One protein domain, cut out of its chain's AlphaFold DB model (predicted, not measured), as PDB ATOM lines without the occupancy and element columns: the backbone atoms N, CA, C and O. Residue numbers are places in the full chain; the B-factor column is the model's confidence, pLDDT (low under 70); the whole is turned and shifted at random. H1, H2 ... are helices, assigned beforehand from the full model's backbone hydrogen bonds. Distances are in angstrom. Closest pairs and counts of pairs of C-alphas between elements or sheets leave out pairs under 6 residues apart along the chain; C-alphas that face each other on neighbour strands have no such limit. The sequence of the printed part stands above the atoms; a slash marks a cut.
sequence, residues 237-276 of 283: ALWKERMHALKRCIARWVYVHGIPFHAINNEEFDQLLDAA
ATOM      1  N   ALA A 237      29.528  42.782  43.676       71.56
ATOM      2  CA  ALA A 237      30.059  44.073  43.245       71.56
ATOM      3  C   ALA A 237      31.598  44.147  43.307       71.56
ATOM      4  O   ALA A 237      32.222  44.571  42.336       71.56
ATOM      5  N   LEU A 238      32.207  43.664  44.397       70.31
ATOM      6  CA  LEU A 238      33.662  43.655  44.591       70.31
ATOM      7  C   LEU A 238      34.348  42.662  43.642       70.31
ATOM      8  O   LEU A 238      35.422  42.944  43.111       70.31
ATOM      9  N   TRP A 239      33.722  41.509  43.379       71.94
ATOM     10  CA  TRP A 239      34.236  40.548  42.395       71.94
ATOM     11  C   TRP A 239      34.212  41.126  40.977       71.94
ATOM     12  O   TRP A 239      35.189  41.028  40.231       71.94
ATOM     13  N   LYS A 240      33.108  41.788  40.616       78.25
ATOM     14  CA  LYS A 240      32.948  42.445  39.318       78.25
ATOM     15  C   LYS A 240      33.976  43.561  39.119       78.25
ATOM     16  O   LYS A 240      34.561  43.655  38.042       78.25
ATOM     17  N   GLU A 241      34.232  44.366  40.142       77.94
ATOM     18  CA  GLU A 241      35.231  45.435  40.097       77.94
ATOM     19  C   GLU A 241      36.656  44.898  39.901       77.94
ATOM     20  O   GLU A 241      37.339  45.312  38.959       77.94
ATOM     21  N   ARG A 242      37.059  43.886  40.680       74.81
ATOM     22  CA  ARG A 242      38.354  43.195  40.519       74.81
ATOM     23  C   ARG A 242      38.511  42.576  39.130       74.81
ATOM     24  O   ARG A 242      39.563  42.688  38.504       74.81
ATOM     25  N   MET A 243      37.444  41.979  38.604       76.81
ATOM     26  CA  MET A 243      37.424  41.424  37.252       76.81
ATOM     27  C   MET A 243      37.595  42.514  36.180       76.81
ATOM     28  O   MET A 243      38.312  42.318  35.199       76.81
ATOM     29  N   HIS A 244      36.957  43.675  36.342       78.25
ATOM     30  CA  HIS A 244      37.127  44.802  35.421       78.25
ATOM     31  C   HIS A 244      38.532  45.413  35.495       78.25
ATOM     32  O   HIS A 244      39.078  45.781  34.450       78.25
ATOM     33  N   ALA A 245      39.126  45.489  36.686       79.25
ATOM     34  CA  ALA A 245      40.511  45.908  36.888       79.25
ATOM     35  C   ALA A 245      41.490  44.971  36.163       79.25
ATOM     36  O   ALA A 245      42.266  45.422  35.317       79.25
ATOM     37  N   LEU A 246      41.363  43.657  36.382       81.50
ATOM     38  CA  LEU A 246      42.158  42.637  35.692       81.50
ATOM     39  C   LEU A 246      42.030  42.756  34.165       81.50
ATOM     40  O   LEU A 246      43.036  42.821  33.455       81.50
ATOM     41  N   LYS A 247      40.797  42.870  33.653       82.12
ATOM     42  CA  LYS A 247      40.530  43.043  32.215       82.12
ATOM     43  C   LYS A 247      41.187  44.301  31.645       82.12
ATOM     44  O   LYS A 247      41.720  44.246  30.539       82.12
ATOM     45  N   ARG A 248      41.188  45.422  32.378       84.50
ATOM     46  CA  ARG A 248      41.875  46.655  31.951       84.50
ATOM     47  C   ARG A 248      43.392  46.482  31.903       84.50
ATOM     48  O   ARG A 248      44.006  46.935  30.938       84.50
ATOM     49  N   CYS A 249      43.985  45.827  32.900       81.94
ATOM     50  CA  CYS A 249      45.424  45.555  32.929       81.94
ATOM     51  C   CYS A 249      45.854  44.676  31.749       81.94
ATOM     52  O   CYS A 249      46.785  45.035  31.026       81.94
ATOM     53  N   ILE A 250      45.124  43.586  31.500       84.50
ATOM     54  CA  ILE A 250      45.390  42.679  30.376       84.50
ATOM     55  C   ILE A 250      45.221  43.419  29.043       84.50
ATOM     56  O   ILE A 250      46.129  43.397  28.217       84.50
ATOM     57  N   ALA A 251      44.117  44.148  28.844       84.12
ATOM     58  CA  ALA A 251      43.878  44.892  27.604       84.12
ATOM     59  C   ALA A 251      44.971  45.940  27.322       84.12
ATOM     60  O   ALA A 251      45.417  46.080  26.183       84.12
ATOM     61  N   ARG A 252      45.442  46.651  28.357       84.38
ATOM     62  CA  ARG A 252      46.543  47.616  28.230       84.38
ATOM     63  C   ARG A 252      47.851  46.926  27.848       84.38
ATOM     64  O   ARG A 252      48.538  47.407  26.952       84.38
ATOM     65  N   TRP A 253      48.186  45.813  28.499       86.81
ATOM     66  CA  TRP A 253      49.401  45.047  28.208       86.81
ATOM     67  C   TRP A 253      49.410  44.534  26.761       86.81
ATOM     68  O   TRP A 253      50.365  44.771  26.021       86.81
ATOM     69  N   VAL A 254      48.297  43.946  26.323       89.62
ATOM     70  CA  VAL A 254      48.089  43.447  24.954       89.62
ATOM     71  C   VAL A 254      48.254  44.557  23.920       89.62
ATOM     72  O   VAL A 254      48.958  44.375  22.927       89.62
ATOM     73  N   TYR A 255      47.660  45.725  24.176       88.12
ATOM     74  CA  TYR A 255      47.745  46.876  23.280       88.12
ATOM     75  C   TYR A 255      49.167  47.446  23.186       88.12
ATOM     76  O   TYR A 255      49.654  47.713  22.088       88.12
ATOM     77  N   VAL A 256      49.858  47.606  24.320       88.38
ATOM     78  CA  VAL A 256      51.226  48.158  24.367       88.38
ATOM     79  C   VAL A 256      52.228  47.254  23.650       88.38
ATOM     80  O   VAL A 256      53.132  47.757  22.981       88.38
ATOM     81  N   HIS A 257      52.065  45.937  23.777       87.12
ATOM     82  CA  HIS A 257      52.985  44.956  23.201       87.12
ATOM     83  C   HIS A 257      52.566  44.439  21.819       87.12
ATOM     84  O   HIS A 257      53.298  43.647  21.232       87.12
ATOM     85  N   GLY A 258      51.431  44.894  21.275       86.12
ATOM     86  CA  GLY A 258      50.953  44.463  19.959       86.12
ATOM     87  C   GLY A 258      50.651  42.963  19.902       86.12
ATOM     88  O   GLY A 258      50.912  42.324  18.885       86.12
ATOM     89  N   ILE A 259      50.139  42.393  20.997       87.81
ATOM     90  CA  ILE A 259      49.839  40.961  21.078       87.81
ATOM     91  C   ILE A 259      48.579  40.683  20.245       87.81
ATOM     92  O   ILE A 259      47.541  41.304  20.492       87.81
ATOM     93  N   PRO A 260      48.628  39.774  19.256       86.38
ATOM     94  CA  PRO A 260      47.450  39.443  18.467       86.38
ATOM     95  C   PRO A 260      46.393  38.790  19.362       86.38
ATOM     96  O   PRO A 260      46.709  37.909  20.158       86.38
ATOM     97  N   PHE A 261      45.123  39.173  19.198       81.25
ATOM     98  CA  PHE A 261      44.019  38.672  20.033       81.25
ATOM     99  C   PHE A 261      43.907  37.141  20.057       81.25
ATOM    100  O   PHE A 261      43.485  36.568  21.056       81.25
ATOM    101  N   HIS A 262      44.347  36.475  18.987       82.69
ATOM    102  CA  HIS A 262      44.385  35.019  18.920       82.69
ATOM    103  C   HIS A 262      45.319  34.384  19.964       82.69
ATOM    104  O   HIS A 262      45.007  33.311  20.458       82.69
ATOM    105  N   ALA A 263      46.407  35.053  20.364       80.62
ATOM    106  CA  ALA A 263      47.344  34.528  21.363       80.62
ATOM    107  C   ALA A 263      46.753  34.464  22.783       80.62
ATOM    108  O   ALA A 263      47.257  33.730  23.627       80.62
ATOM    109  N   ILE A 264      45.697  35.236  23.044       80.69
ATOM    110  CA  ILE A 264      45.017  35.306  24.344       80.69
ATOM    111  C   ILE A 264      43.818  34.351  24.367       80.69
ATOM    112  O   ILE A 264      43.429  33.870  25.421       80.69
ATOM    113  N   ASN A 265      43.235  34.052  23.203       80.69
ATOM    114  CA  ASN A 265      42.091  33.153  23.063       80.69
ATOM    115  C   ASN A 265      42.533  31.688  22.884       80.69
ATOM    116  O   ASN A 265      42.041  30.996  21.990       80.69
ATOM    117  N   ASN A 266      43.488  31.253  23.706       84.94
ATOM    118  CA  ASN A 266      44.022  29.895  23.739       84.94
ATOM    119  C   ASN A 266      43.839  29.312  25.143       84.94
ATOM    120  O   ASN A 266      44.015  30.021  26.131       84.94
ATOM    121  N   GLU A 267      43.587  28.005  25.232       84.31
ATOM    122  CA  GLU A 267      43.415  27.305  26.517       84.31
ATOM    123  C   GLU A 267      44.659  27.408  27.419       84.31
ATOM    124  O   GLU A 267      44.552  27.390  28.642       84.31
ATOM    125  N   GLU A 268      45.849  27.576  26.834       83.88
ATOM    126  CA  GLU A 268      47.100  27.795  27.573       83.88
ATOM    127  C   GLU A 268      47.092  29.105  28.377       83.88
ATOM    128  O   GLU A 268      47.658  29.173  29.470       83.88
ATOM    129  N   PHE A 269      46.432  30.149  27.864       84.12
ATOM    130  CA  PHE A 269      46.300  31.421  28.573       84.12
ATOM    131  C   PHE A 269      45.350  31.290  29.772       84.12
ATOM    132  O   PHE A 269      45.643  31.811  30.849       84.12
ATOM    133  N   ASP A 270      44.264  30.531  29.621       84.06
ATOM    134  CA  ASP A 270      43.344  30.235  30.722       84.06
ATOM    135  C   ASP A 270      44.023  29.393  31.813       84.06
ATOM    136  O   ASP A 270      43.880  29.689  32.999       84.06
ATOM    137  N   GLN A 271      44.838  28.402  31.431       84.69
ATOM    138  CA  GLN A 271      45.644  27.612  32.374       84.69
ATOM    139  C   GLN A 271      46.663  28.469  33.132       84.69
ATOM    140  O   GLN A 271      46.868  28.270  34.330       84.69
ATOM    141  N   LEU A 272      47.291  29.440  32.460       85.50
ATOM    142  CA  LEU A 272      48.199  30.394  33.097       85.50
ATOM    143  C   LEU A 272      47.470  31.247  34.146       85.50
ATOM    144  O   LEU A 272      47.998  31.444  35.242       85.50
ATOM    145  N   LEU A 273      46.269  31.743  33.830       83.69
ATOM    146  CA  LEU A 273      45.458  32.523  34.767       83.69
ATOM    147  C   LEU A 273      44.962  31.679  35.948       83.69
ATOM    148  O   LEU A 273      45.003  32.156  37.083       83.69
ATOM    149  N   ASP A 274      44.544  30.436  35.702       84.12
ATOM    150  CA  ASP A 274      44.139  29.499  36.756       84.12
ATOM    151  C   ASP A 274      45.311  29.188  37.695       84.12
ATOM    152  O   ASP A 274      45.204  29.345  38.913       84.12
ATOM    153  N   ALA A 275      46.480  28.856  37.136       84.25
ATOM    154  CA  ALA A 275      47.695  28.635  37.910       84.25
ATOM    155  C   ALA A 275      48.082  29.878  38.725       84.25
ATOM    156  O   ALA A 275      48.384  29.755  39.910       84.25
ATOM    157  N   ALA A 276      48.019  31.073  38.131       81.81
ATOM    158  CA  ALA A 276      48.304  32.329  38.822       81.81
ATOM    159  C   ALA A 276      47.313  32.613  39.966       81.81
ATOM    160  O   ALA A 276      47.725  33.072  41.033       81.81
TER     161      ALA A 276
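Overview. This is residues 237 to 276 of the 283 residues of the protein "Hypothetical protein" of Miscanthus lutarioriparius (UniProt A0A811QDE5). A long helix, H1, and a short helix, H2, make the two unequal arms of an open hook, joined by a link that turns the backbone round at one end. H2 heads partly back along the length of H1, at a slant, with an empty gap between the two. The printed part has 40 residues with two named helices, H1 then H2, and no named strand; its class is all helix. It is loose, with a radius of gyration of the C-alphas of 11.2 A, and spans 30 by 22 by 14 A.

Along the chain. Find C-alpha 237 at (30.059, 44.073, 43.245); from there H1 runs through residues 237 to 257, 30.5 A from first to last C-alpha, to C-alpha 257 at (52.985, 44.956, 23.201). Further on, H2 holds residues 267 to 276, 14.2 A long, and ends at C-alpha 276 at (48.304, 32.329, 38.822). Watch z: it is lower at the last C-alpha of H1 than at its first, and higher at the last C-alpha of H2 than at its first.

Arrangement. H1 and H2 are apart, with no C-alpha of the one within 8 A of the other. Look in either helix at the backbone O of residue i and the N of residue i+4: in H1 and H2 every such pair is within hydrogen-bond range. Residues 237 to 249, which belong to H1, stand free; so do residues 265 to 276, of which 267 to 276 belong to H2.

Size, cuts and confidence. The two C-alphas farthest apart are those of Ala 237 and Gly 258, at 31.3 A. The C-alphas of Ala 237 and Ala 276, the first and last printed, are 22.1 A apart. The link from H1 to H2, 9 residues, is short but not tight. The printed part has no cut. The mean pLDDT of the printed part is 82.3, and no printed residue is under 70.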